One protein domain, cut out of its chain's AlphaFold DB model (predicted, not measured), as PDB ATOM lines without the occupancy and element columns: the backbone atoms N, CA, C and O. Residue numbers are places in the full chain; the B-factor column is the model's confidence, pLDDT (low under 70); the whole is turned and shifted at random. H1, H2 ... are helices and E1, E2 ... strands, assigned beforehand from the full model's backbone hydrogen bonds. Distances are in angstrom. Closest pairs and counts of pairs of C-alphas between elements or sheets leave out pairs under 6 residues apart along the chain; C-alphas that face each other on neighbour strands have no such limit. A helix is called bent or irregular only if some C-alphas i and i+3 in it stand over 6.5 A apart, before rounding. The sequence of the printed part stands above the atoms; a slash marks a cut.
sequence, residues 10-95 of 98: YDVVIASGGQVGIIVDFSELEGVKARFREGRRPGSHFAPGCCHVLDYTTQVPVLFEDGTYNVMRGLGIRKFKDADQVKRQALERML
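This is residues 10 to 95 of the 98 residues of an uncharacterized protein of Deltaproteobacteria bacterium CG23_combo_of_CG06-09_8_20_14_all_51_20 (UniProt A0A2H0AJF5). A small sheet of five strands is curled like part of a barrel and folded back on itself, E4 and E3 facing E1 and E5 with E2 as the hinge, and two helices, H1 and H2, pack on the outside of the curl. A long loop, residues 36 to 58, reaches away from this body, and its Gly 49 lies at the opposite end of the domain from Val 86 of H2. The printed part has 86 residues, with two named helices and five named strands in the order E1 E2 H1 E3 E4 E5 H2; the sheet runs E4 E3 E2 E1 E5, antiparallel throughout, and the class is mixed. The whole is compact, with a radius of gyration of the C-alphas of 11.9 A, and only just elongated, spanning 39 by 25 by 19 A.

The strongly twisted sheet has E4, residues 68 to 73, and E5, residues 77 to 79, as edge strands. E4 and E3, residues 59 to 64, form a hairpin, with N 62 and O 70 2.9 A apart. E3 is antiparallel to E2, residues 20 to 23, with N 22 and O 63 at 2.8 A. E2 and E1, residues 12 to 15, form the other hairpin, with N 13 and O 21 at 2.8 A. E1 is antiparallel to E5, with N 14 and O 78 at 2.9 A. It is a folded sheet, one sheet bent back into two leaves that face each other. H2, residues 85 to 95, is on the sheet at a height of 9.2 A, over E2 and, only just, E3; the closest C-alphas of H2 and E2 are those of Leu 91 and Ile 22, 6.3 A apart. H1, residues 26 to 35, is on the same face at a height of 9.6 A. H1 and H2 are close but not clearly touching, about perpendicular at 81 degrees, their closest C-alphas, of Val 32 and Leu 95, 7.2 A apart. Every O i to N i+4 pair is within hydrogen-bond range in H2, and 4 of 6 in H1.

E1 begins at C-alpha 12 (-3.821, 11.519, -26.462). E3 and E4 measure 15.4 A and 15.7 A, E1 10.2 A, E2 10.3 A and E5 7.1 A. H1 measures 14.9 A and is irregular, but only just: C-alphas 27 and 30 are 7.0 A apart. H2 measures 15.5 A and ends at C-alpha 95 (-5.782, 0.078, -30.580).

The C-alphas of Gly 49 and Val 86, the two farthest apart, are separated by 38.9 A. The printed part has no cut. The link from H1 to E3, 23 residues, is long; within it residues 37 to 38 pair, parallel, with residues 68 to 69 of E4. The mean pLDDT of the printed part is 84.8; residue 45 and residues 47 to 52 are under 70.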
ATOM      1  N   TYR A  10      -0.771   5.466 -24.328       91.06
ATOM      2  CA  TYR A  10      -2.182   5.860 -24.296       91.06
ATOM      3  C   TYR A  10      -2.462   7.349 -24.042       91.06
ATOM      4  O   TYR A  10      -3.631   7.749 -24.024       91.06
ATOM      5  N   ASP A  11      -1.435   8.196 -23.910       92.06
ATOM      6  CA  ASP A  11      -1.636   9.643 -23.961       92.06
ATOM      7  C   ASP A  11      -2.263  10.025 -25.307       92.06
ATOM      8  O   ASP A  11      -1.811   9.603 -26.377       92.06
ATOM      9  N   VAL A  12      -3.275  10.891 -25.258       92.75
ATOM     10  CA  VAL A  12      -3.821  11.519 -26.462       92.75
ATOM     11  C   VAL A  12      -2.949  12.713 -26.828       92.75
ATOM     12  O   VAL A  12      -2.613  13.557 -25.989       92.75
ATOM     13  N   VAL A  13      -2.574  12.790 -28.097       93.38
ATOM     14  CA  VAL A  13      -1.719  13.836 -28.648       93.38
ATOM     15  C   VAL A  13      -2.347  14.463 -29.881       93.38
ATOM     16  O   VAL A  13      -3.125  13.843 -30.599       93.38
ATOM     17  N   ILE A  14      -1.969  15.705 -30.146       92.69
ATOM     18  CA  ILE A  14      -2.274  16.404 -31.387       92.69
ATOM     19  C   ILE A  14      -0.964  16.689 -32.118       92.69
ATOM     20  O   ILE A  14       0.001  17.188 -31.530       92.69
ATOM     21  N   ALA A  15      -0.905  16.324 -33.395       90.25
ATOM     22  CA  ALA A  15       0.220  16.666 -34.256       90.25
ATOM     23  C   ALA A  15       0.163  18.146 -34.656       90.25
ATOM     24  O   ALA A  15      -0.907  18.754 -34.666       90.25
ATOM     25  N   SER A  16       1.293  18.722 -35.072       82.06
ATOM     26  CA  SER A  16       1.354  20.120 -35.543       82.06
ATOM     27  C   SER A  16       0.382  20.448 -36.690       82.06
ATOM     28  O   SER A  16       0.059  21.613 -36.887       82.06
ATOM     29  N   GLY A  17      -0.099  19.441 -37.429       80.88
ATOM     30  CA  GLY A  17      -1.135  19.581 -38.461       80.88
ATOM     31  C   GLY A  17      -2.583  19.524 -37.951       80.88
ATOM     32  O   GLY A  17      -3.496  19.453 -38.764       80.88
ATOM     33  N   GLY A  18      -2.814  19.497 -36.634       86.50
ATOM     34  CA  GLY A  18      -4.151  19.477 -36.022       86.50
ATOM     35  C   GLY A  18      -4.803  18.094 -35.911       86.50
ATOM     36  O   GLY A  18      -5.885  17.970 -35.348       86.50
ATOM     37  N   GLN A  19      -4.149  17.050 -36.418       89.19
ATOM     38  CA  GLN A  19      -4.664  15.681 -36.377       89.19
ATOM     39  C   GLN A  19      -4.435  15.048 -35.004       89.19
ATOM     40  O   GLN A  19      -3.331  15.147 -34.451       89.19
ATOM     41  N   VAL A  20      -5.453  14.367 -34.484       92.75
ATOM     42  CA  VAL A  20      -5.430  13.742 -33.160       92.75
ATOM     43  C   VAL A  20      -5.010  12.279 -33.274       92.75
ATOM     44  O   VAL A  20      -5.377  11.565 -34.212       92.75
ATOM     45  N   GLY A  21      -4.208  11.831 -32.316       93.06
ATOM     46  CA  GLY A  21      -3.768  10.450 -32.210       93.06
ATOM     47  C   GLY A  21      -3.524  10.031 -30.770       93.06
ATOM     48  O   GLY A  21      -3.599  10.837 -29.844       93.06
ATOM     49  N   ILE A  22      -3.235   8.753 -30.594       94.19
ATOM     50  CA  ILE A  22      -2.932   8.121 -29.316       94.19
ATOM     51  C   ILE A  22      -1.541   7.504 -29.372       94.19
ATOM     52  O   ILE A  22      -1.123   6.967 -30.401       94.19
ATOM     53  N   ILE A  23      -0.807   7.602 -28.271       93.94
ATOM     54  CA  ILE A  23       0.522   7.008 -28.165       93.94
ATOM     55  C   ILE A  23       0.385   5.506 -27.973       93.94
ATOM     56  O   ILE A  23      -0.332   5.045 -27.088       93.94
ATOM     57  N   VAL A  24       1.084   4.752 -28.810       92.56
ATOM     58  CA  VAL A  24       1.039   3.288 -28.814       92.56
ATOM     59  C   VAL A  24       2.101   2.749 -27.860       92.56
ATOM     60  O   VAL A  24       3.225   3.254 -27.857       92.56
ATOM     61  N   ASP A  25       1.785   1.719 -27.075       91.19
ATOM     62  CA  ASP A  25       2.825   1.024 -26.320       91.19
ATOM     63  C   ASP A  25       3.764   0.220 -27.245       91.19
ATOM     64  O   ASP A  25       3.392  -0.208 -28.339       91.19
ATOM     65  N   PHE A  26       4.997  -0.040 -26.810       86.38
ATOM     66  CA  PHE A  26       5.949  -0.846 -27.577       86.38
ATOM     67  C   PHE A  26       5.466  -2.276 -27.805       86.38
ATOM     68  O   PHE A  26       5.735  -2.830 -28.870       86.38
ATOM     69  N   SER A  27       4.751  -2.859 -26.841       87.38
ATOM     70  CA  SER A  27       4.192  -4.208 -26.966       87.38
ATOM     71  C   SER A  27       3.089  -4.299 -28.027       87.38
ATOM     72  O   SER A  27       2.929  -5.343 -28.656       87.38
ATOM     73  N   GLU A  28       2.382  -3.199 -28.291       88.38
ATOM     74  CA  GLU A  28       1.263  -3.135 -29.241       88.38
ATOM     75  C   GLU A  28       1.678  -2.612 -30.619       88.38
ATOM     76  O   GLU A  28       0.960  -2.798 -31.604       88.38
ATOM     77  N   LEU A  29       2.851  -1.982 -30.720       87.62
ATOM     78  CA  LEU A  29       3.319  -1.360 -31.952       87.62
ATOM     79  C   LEU A  29       3.421  -2.348 -33.119       87.62
ATOM     80  O   LEU A  29       3.051  -1.997 -34.236       87.62
ATOM     81  N   GLU A  30       3.892  -3.572 -32.888       87.38
ATOM     82  CA  GLU A  30       3.968  -4.585 -33.951       87.38
ATOM     83  C   GLU A  30       2.568  -4.978 -34.454       87.38
ATOM     84  O   GLU A  30       2.353  -5.083 -35.661       87.38
ATOM     85  N   GLY A  31       1.582  -5.086 -33.555       88.44
ATOM     86  CA  GLY A  31       0.182  -5.303 -33.927       88.44
ATOM     87  C   GLY A  31      -0.406  -4.124 -34.708       88.44
ATOM     88  O   GLY A  31      -1.117  -4.320 -35.695       88.44
ATOM     89  N   VAL A  32      -0.059  -2.893 -34.326       89.56
ATOM     90  CA  VAL A  32      -0.455  -1.682 -35.055       89.56
ATOM     91  C   VAL A  32       0.161  -1.652 -36.455       89.56
ATOM     92  O   VAL A  32      -0.561  -1.404 -37.416       89.56
ATOM     93  N   LYS A  33       1.452  -1.968 -36.605       88.75
ATOM     94  CA  LYS A  33       2.123  -2.042 -37.917       88.75
ATOM     95  C   LYS A  33       1.526  -3.109 -38.833       88.75
ATOM     96  O   LYS A  33       1.502  -2.923 -40.046       88.75
ATOM     97  N   ALA A  34       1.061  -4.222 -38.267       88.81
ATOM     98  CA  ALA A  34       0.420  -5.290 -39.029       88.81
ATOM     99  C   ALA A  34      -0.991  -4.907 -39.514       88.81
ATOM    100  O   ALA A  34      -1.430  -5.378 -40.562       88.81
ATOM    101  N   ARG A  35      -1.707  -4.064 -38.758       89.25
ATOM    102  CA  ARG A  35      -3.111  -3.697 -39.023       89.25
ATOM    103  C   ARG A  35      -3.272  -2.388 -39.789       89.25
ATOM    104  O   ARG A  35      -4.247  -2.225 -40.518       89.25
ATOM    105  N   PHE A  36      -2.344  -1.456 -39.615       90.31
ATOM    106  CA  PHE A  36      -2.448  -0.096 -40.124       90.31
ATOM    107  C   PHE A  36      -1.239   0.249 -40.982       90.31
ATOM    108  O   PHE A  36      -0.113  -0.159 -40.712       90.31
ATOM    109  N   ARG A  37      -1.467   1.048 -42.024       89.62
ATOM    110  CA  ARG A  37      -0.388   1.540 -42.887       89.62
ATOM    111  C   ARG A  37       0.313   2.743 -42.260       89.62
ATOM    112  O   ARG A  37      -0.309   3.546 -41.560       89.62
ATOM    113  N   GLU A  38       1.587   2.919 -42.594       88.25
ATOM    114  CA  GLU A  38       2.323   4.118 -42.205       88.25
ATOM    115  C   GLU A  38       1.868   5.336 -43.027       88.25
ATOM    116  O   GLU A  38       1.890   5.311 -44.259       88.25
ATOM    117  N   GLY A  39       1.477   6.424 -42.357       85.00
ATOM    118  CA  GLY A  39       0.903   7.610 -43.010       85.00
ATOM    119  C   GLY A  39       1.913   8.581 -43.642       85.00
ATOM    120  O   GLY A  39       1.507   9.526 -44.311       85.00
ATOM    121  N   ARG A  40       3.225   8.378 -43.430       82.12
ATOM    122  CA  ARG A  40       4.329   9.305 -43.793       82.12
ATOM    123  C   ARG A  40       4.078  10.783 -43.426       82.12
ATOM    124  O   ARG A  40       4.224  11.681 -44.256       82.12
ATOM    125  N   ARG A  41       3.687  11.046 -42.180       80.88
ATOM    126  CA  ARG A  41       3.279  12.383 -41.727       80.88
ATOM    127  C   ARG A  41       4.447  13.371 -41.589       80.88
ATOM    128  O   ARG A  41       5.564  12.988 -41.234       80.88
ATOM    129  N   PRO A  42       4.215  14.681 -41.791       75.50
ATOM    130  CA  PRO A  42       5.225  15.692 -41.500       75.50
ATOM    131  C   PRO A  42       5.634  15.613 -40.024       75.50
ATOM    132  O   PRO A  42       4.798  15.644 -39.124       75.50
ATOM    133  N   GLY A  43       6.937  15.484 -39.773       72.38
ATOM    134  CA  GLY A  43       7.466  15.233 -38.428       72.38
ATOM    135  C   GLY A  43       7.698  13.758 -38.089       72.38
ATOM    136  O   GLY A  43       8.265  13.504 -37.028       72.38
ATOM    137  N   SER A  44       7.363  12.823 -38.987       72.50
ATOM    138  CA  SER A  44       7.714  11.395 -38.886       72.50
ATOM    139  C   SER A  44       8.985  11.006 -39.653       72.50
ATOM    140  O   SER A  44       9.342   9.835 -39.706       72.50
ATOM    141  N   HIS A  45       9.645  11.967 -40.307       68.81
ATOM    142  CA  HIS A  45      10.855  11.717 -41.087       68.81
ATOM    143  C   HIS A  45      12.101  11.805 -40.197       68.81
ATOM    144  O   HIS A  45      12.390  12.859 -39.618       68.81
ATOM    145  N   PHE A  46      12.836  10.699 -40.120       70.31
ATOM    146  CA  PHE A  46      14.134  10.591 -39.460       70.31
ATOM    147  C   PHE A  46      15.212  10.427 -40.531       70.31
ATOM    148  O   PHE A  46      14.988   9.760 -41.538       70.31
ATOM    149  N   ALA A  47      16.366  11.071 -40.347       66.19
ATOM    150  CA  ALA A  47      17.466  10.961 -41.302       66.19
ATOM    151  C   ALA A  47      17.946   9.497 -41.420       66.19
ATOM    152  O   ALA A  47      17.948   8.785 -40.409       66.19
ATOM    153  N   PRO A  48      18.380   9.041 -42.611       59.34
ATOM    154  CA  PRO A  48      18.945   7.704 -42.776       59.34
ATOM    155  C   PRO A  48      20.151   7.517 -41.840       59.34
ATOM    156  O   PRO A  48      21.041   8.362 -41.797       59.34
ATOM    157  N   GLY A  49      20.149   6.436 -41.054       61.53
ATOM    158  CA  GLY A  49      21.160   6.165 -40.020       61.53
ATOM    159  C   GLY A  49      20.818   6.681 -38.615       61.53
ATOM    160  O   GLY A  49      21.594   6.469 -37.686       61.53
ATOM    161  N   CYS A  50      19.664   7.328 -38.419       61.94
ATOM    162  CA  CYS A  50      19.184   7.679 -37.085       61.94
ATOM    163  C   CYS A  50      18.730   6.413 -36.339       61.94
ATOM    164  O   CYS A  50      17.971   5.604 -36.874       61.94
ATOM    165  N   CYS A  51      19.201   6.227 -35.106       60.31
ATOM    166  CA  CYS A  51      18.836   5.087 -34.271       60.31
ATOM    167  C   CYS A  51      17.315   5.066 -34.065       60.31
ATOM    168  O   CYS A  51      16.807   5.933 -33.363       60.31
ATOM    169  N   HIS A  52      16.597   4.083 -34.621       64.38
ATOM    170  CA  HIS A  52      15.153   3.873 -34.418       64.38
ATOM    171  C   HIS A  52      14.837   3.341 -33.009       64.38
ATOM    172  O   HIS A  52      14.201   2.304 -32.830       64.38
ATOM    173  N   VAL A  53      15.347   4.014 -31.981       75.00
ATOM    174  CA  VAL A  53      15.106   3.659 -30.588       75.00
ATOM    175  C   VAL A  53      13.936   4.490 -30.111       75.00
ATOM    176  O   VAL A  53      14.073   5.680 -29.839       75.00
ATOM    177  N   LEU A  54      12.777   3.849 -30.022       79.94
ATOM    178  CA  LEU A  54      11.608   4.467 -29.429       79.94
ATOM    179  C   LEU A  54      11.886   4.746 -27.950       79.94
ATOM    180  O   LEU A  54      12.306   3.867 -27.195       79.94
ATOM    181  N   ASP A  55      11.672   5.987 -27.539       83.00
ATOM    182  CA  ASP A  55      12.082   6.462 -26.217       83.00
ATOM    183  C   ASP A  55      11.007   7.319 -25.529       83.00
ATOM    184  O   ASP A  55      11.201   7.767 -24.395       83.00
ATOM    185  N   TYR A  56       9.867   7.532 -26.199       86.62
ATOM    186  CA  TYR A  56       8.758   8.374 -25.739       86.62
ATOM    187  C   TYR A  56       9.155   9.828 -25.413       86.62
ATOM    188  O   TYR A  56       8.453  10.529 -24.683       86.62
ATOM    189  N   THR A  57      10.284  10.300 -25.947       83.56
ATOM    190  CA  THR A  57      10.734  11.695 -25.837       83.56
ATOM    191  C   THR A  57      11.106  12.241 -27.206       83.56
ATOM    192  O   THR A  57      10.575  13.270 -27.613       83.56
ATOM    193  N   THR A  58      11.966  11.547 -27.952       84.00
ATOM    194  CA  THR A  58      12.358  11.938 -29.311       84.00
ATOM    195  C   THR A  58      11.599  11.161 -30.366       84.00
ATOM    196  O   THR A  58      11.164  11.768 -31.339       84.00
ATOM    197  N   GLN A  59      11.384   9.864 -30.151       87.81
ATOM    198  CA  GLN A  59      10.653   8.969 -31.039       87.81
ATOM    199  C   GLN A  59       9.450   8.387 -30.319       87.81
ATOM    200  O   GLN A  59       9.583   7.641 -29.344       87.81
ATOM    201  N   VAL A  60       8.272   8.757 -30.807       90.56
ATOM    202  CA  VAL A  60       6.996   8.463 -30.162       90.56
ATOM    203  C   VAL A  60       6.083   7.787 -31.181       90.56
ATOM    204  O   VAL A  60       5.706   8.433 -32.156       90.56
ATOM    205  N   PRO A  61       5.742   6.499 -31.023       92.31
ATOM    206  CA  PRO A  61       4.788   5.843 -31.909       92.31
ATOM    207  C   PRO A  61       3.377   6.375 -31.640       92.31
ATOM    208  O   PRO A  61       2.913   6.377 -30.501       92.31
ATOM    209  N   VAL A  62       2.699   6.840 -32.686       93.12
ATOM    210  CA  VAL A  62       1.352   7.413 -32.597       93.12
ATOM    211  C   VAL A  62       0.448   6.748 -33.628       93.12
ATOM    212  O   VAL A  62       0.793   6.695 -34.811       93.12
ATOM    213  N   LEU A  63      -0.711   6.267 -33.181       94.19
ATOM    214  CA  LEU A  63      -1.827   5.858 -34.033       94.19
ATOM    215  C   LEU A  63      -2.800   7.030 -34.147       94.19
ATOM    216  O   LEU A  63      -3.219   7.588 -33.136       94.19
ATOM    217  N   PHE A  64      -3.158   7.413 -35.363       93.00
ATOM    218  CA  PHE A  64      -4.028   8.553 -35.616       93.00
ATOM    219  C   PHE A  64      -5.460   8.133 -35.939       93.00
ATOM    220  O   PHE A  64      -5.725   7.005 -36.353       93.00
ATOM    221  N   GLU A  65      -6.385   9.081 -35.778       91.62
ATOM    222  CA  GLU A  65      -7.829   8.880 -35.983       91.62
ATOM    223  C   GLU A  65      -8.213   8.454 -37.412       91.62
ATOM    224  O   GLU A  65      -9.289   7.908 -37.628       91.62
ATOM    225  N   ASP A  66      -7.325   8.656 -38.389       89.69
ATOM    226  CA  ASP A  66      -7.520   8.253 -39.785       89.69
ATOM    227  C   ASP A  66      -7.098   6.801 -40.077       89.69
ATOM    228  O   ASP A  66      -7.095   6.382 -41.235       89.69
ATOM    229  N   GLY A  67      -6.700   6.037 -39.054       90.00
ATOM    230  CA  GLY A  67      -6.247   4.654 -39.222       90.00
ATOM    231  C   GLY A  67      -4.852   4.538 -39.824       90.00
ATOM    232  O   GLY A  67      -4.513   3.513 -40.416       90.00
ATOM    233  N   THR A  68      -4.031   5.577 -39.693       92.19
ATOM    234  CA  THR A  68      -2.602   5.506 -40.009       92.19
ATOM    235  C   THR A  68      -1.771   5.595 -38.743       92.19
ATOM    236  O   THR A  68      -2.152   6.261 -37.779       92.19
ATOM    237  N   TYR A  69      -0.616   4.938 -38.737       92.25
ATOM    238  CA  TYR A  69       0.360   5.113 -37.668       92.25
ATOM    239  C   TYR A  69       1.596   5.847 -38.193       92.25
ATOM    240  O   TYR A  69       1.938   5.766 -39.375       92.25
ATOM    241  N   ASN A  70       2.291   6.556 -37.308       91.12
ATOM    242  CA  ASN A  70       3.626   7.077 -37.570       91.12
ATOM    243  C   ASN A  70       4.450   7.083 -36.285       91.12
ATOM    244  O   ASN A  70       3.940   7.379 -35.207       91.12
ATOM    245  N   VAL A  71       5.754   6.845 -36.408       90.31
ATOM    246  CA  VAL A  71       6.696   7.248 -35.360       90.31
ATOM    247  C   VAL A  71       6.936   8.741 -35.527       90.31
ATOM    248  O   VAL A  71       7.465   9.183 -36.540       90.31
ATOM    249  N   MET A  72       6.493   9.534 -34.564       90.56
ATOM    250  CA  MET A  72       6.577  10.987 -34.591       90.56
ATOM    251  C   MET A  72       7.783  11.471 -33.801       90.56
ATOM    252  O   MET A  72       8.153  10.895 -32.773       90.56
ATOM    253  N   ARG A  73       8.365  12.589 -34.243       88.75
ATOM    254  CA  ARG A  73       9.268  13.361 -33.391       88.75
ATOM    255  C   ARG A  73       8.484  13.968 -32.237       88.75
ATOM    256  O   ARG A  73       7.454  14.590 -32.483       88.75
ATOM    257  N   GLY A  74       8.999  13.881 -31.011       85.81
ATOM    258  CA  GLY A  74       8.337  14.472 -29.840       85.81
ATOM    259  C   GLY A  74       8.036  15.970 -29.984       85.81
ATOM    260  O   GLY A  74       7.012  16.435 -29.509       85.81
ATOM    261  N   LEU A  75       8.865  16.717 -30.726       85.81
ATOM    262  CA  LEU A  75       8.628  18.136 -31.046       85.81
ATOM    263  C   LEU A  75       7.469  18.376 -32.033       85.81
ATOM    264  O   LEU A  75       6.973  19.494 -32.140       85.81
ATOM    265  N   GLY A  76       7.066  17.355 -32.792       85.19
ATOM    266  CA  GLY A  76       5.993  17.425 -33.788       85.19
ATOM    267  C   GLY A  76       4.605  17.090 -33.239       85.19
ATOM    268  O   GLY A  76       3.632  17.139 -33.994       85.19
ATOM    269  N   ILE A  77       4.512  16.735 -31.957       89.88
ATOM    270  CA  ILE A  77       3.277  16.356 -31.269       89.88
ATOM    271  C   ILE A  77       3.205  17.035 -29.899       89.88
ATOM    272  O   ILE A  77       4.221  17.390 -29.306       89.88
ATOM    273  N   ARG A  78       1.996  17.239 -29.379       91.62
ATOM    274  CA  ARG A  78       1.767  17.799 -28.037       91.62
ATOM    275  C   ARG A  78       0.657  17.024 -27.347       91.62
ATOM    276  O   ARG A  78      -0.260  16.570 -28.023       91.62
ATOM    277  N   LYS A  79       0.712  16.901 -26.015       91.50
ATOM    278  CA  LYS A  79      -0.385  16.295 -25.245       91.50
ATOM    279  C   LYS A  79      -1.667  17.089 -25.475       91.50
ATOM    280  O   LYS A  79      -1.672  18.310 -25.315       91.50
ATOM    281  N   PHE A  80      -2.734  16.393 -25.832       90.19
ATOM    282  CA  PHE A  80      -4.038  16.979 -26.090       90.19
ATOM    283  C   PHE A  80      -4.997  16.557 -24.978       90.19
ATOM    284  O   PHE A  80      -5.651  15.521 -25.054       90.19
ATOM    285  N   LYS A  81      -5.003  17.346 -23.897       79.62
ATOM    286  CA  LYS A  81      -5.795  17.068 -22.687       79.62
ATOM    287  C   LYS A  81      -7.289  17.323 -22.888       79.62
ATOM    288  O   LYS A  81      -8.097  16.652 -22.262       79.62
ATOM    289  N   ASP A  82      -7.631  18.233 -23.794       78.25
ATOM    290  CA  ASP A  82      -9.004  18.591 -24.168       78.25
ATOM    291  C   ASP A  82      -9.565  17.704 -25.291       78.25
ATOM    292  O   ASP A  82     -10.481  18.095 -26.015       78.25
ATOM    293  N   ALA A  83      -8.993  16.513 -25.488       74.56
ATOM    294  CA  ALA A  83      -9.546  15.563 -26.434       74.56
ATOM    295  C   ALA A  83     -10.961  15.170 -26.009       74.56
ATOM    296  O   ALA A  83     -11.166  14.649 -24.913       74.56
ATOM    297  N   ASP A  84     -11.922  15.396 -26.904       78.75
ATOM    298  CA  ASP A  84     -13.295  14.960 -26.703       78.75
ATOM    299  C   ASP A  84     -13.328  13.460 -26.365       78.75
ATOM    300  O   ASP A  84     -12.624  12.646 -26.983       78.75
ATOM    301  N   GLN A  85     -14.133  13.087 -25.369       77.31
ATOM    302  CA  GLN A  85     -14.198  11.717 -24.863       77.31
ATOM    303  C   GLN A  85     -14.573  10.718 -25.969       77.31
ATOM    304  O   GLN A  85     -14.106   9.577 -25.948       77.31
ATOM    305  N   VAL A  86     -15.340  11.155 -26.975       76.44
ATOM    306  CA  VAL A  86     -15.696  10.355 -28.154       76.44
ATOM    307  C   VAL A  86     -14.462  10.028 -28.995       76.44
ATOM    308  O   VAL A  86     -14.276   8.880 -29.403       76.44
ATOM    309  N   LYS A  87     -13.577  11.007 -29.220       80.19
ATOM    310  CA  LYS A  87     -12.339  10.810 -29.994       80.19
ATOM    311  C   LYS A  87     -11.369   9.884 -29.273       80.19
ATOM    312  O   LYS A  87     -10.769   9.014 -29.899       80.19
ATOM    313  N   ARG A  88     -11.254  10.036 -27.951       83.94
ATOM    314  CA  ARG A  88     -10.424   9.162 -27.117       83.94
ATOM    315  C   ARG A  88     -10.892   7.706 -27.197       83.94
ATOM    316  O   ARG A  88     -10.086   6.837 -27.511       83.94
ATOM    317  N   GLN A  89     -12.193   7.458 -27.030       85.06
ATOM    318  CA  GLN A  89     -12.755   6.107 -27.136       85.06
ATOM    319  C   GLN A  89     -12.575   5.492 -28.530       85.06
ATOM    320  O   GLN A  89     -12.314   4.296 -28.635       85.06
ATOM    321  N   ALA A  90     -12.712   6.280 -29.601       86.25
ATOM    322  CA  ALA A  90     -12.482   5.792 -30.960       86.25
ATOM    323  C   ALA A  90     -11.034   5.303 -31.143       86.25
ATOM    324  O   ALA A  90     -10.817   4.194 -31.626       86.25
ATOM    325  N   LEU A  91     -10.056   6.088 -30.680       88.69
ATOM    326  CA  LEU A  91      -8.637   5.730 -30.728       88.69
ATOM    327  C   LEU A  91      -8.315   4.498 -29.867       88.69
ATOM    328  O   LEU A  91      -7.615   3.598 -30.331       88.69
ATOM    329  N   GLU A  92      -8.856   4.419 -28.648       86.75
ATOM    330  CA  GLU A  92      -8.668   3.269 -27.751       86.75
ATOM    331  C   GLU A  92      -9.237   1.972 -28.358       86.75
ATOM    332  O   GLU A  92      -8.580   0.930 -28.299       86.75
ATOM    333  N   ARG A  93     -10.409   2.034 -29.010       86.88
ATOM    334  CA  ARG A  93     -11.012   0.888 -29.723       86.88
ATOM    335  C   ARG A  93     -10.160   0.418 -30.895       86.88
ATOM    336  O   ARG A  93      -9.957  -0.781 -31.074       86.88
ATOM    337  N   MET A  94      -9.630   1.352 -31.686       86.00
ATOM    338  CA  MET A  94      -8.754   1.011 -32.810       86.00
ATOM    339  C   MET A  94      -7.512   0.256 -32.333       86.00
ATOM    340  O   MET A  94      -7.111  -0.727 -32.964       86.00
ATOM    341  N   LEU A  95      -6.954   0.684 -31.198       82.62
ATOM    342  CA  LEU A  95      -5.782   0.078 -30.580       82.62
ATOM    343  C   LEU A  95      -6.077  -1.349 -30.080       82.62
ATOM    344  O   LEU A  95      -5.403  -2.289 -30.498       82.62
TER     345      LEU A  95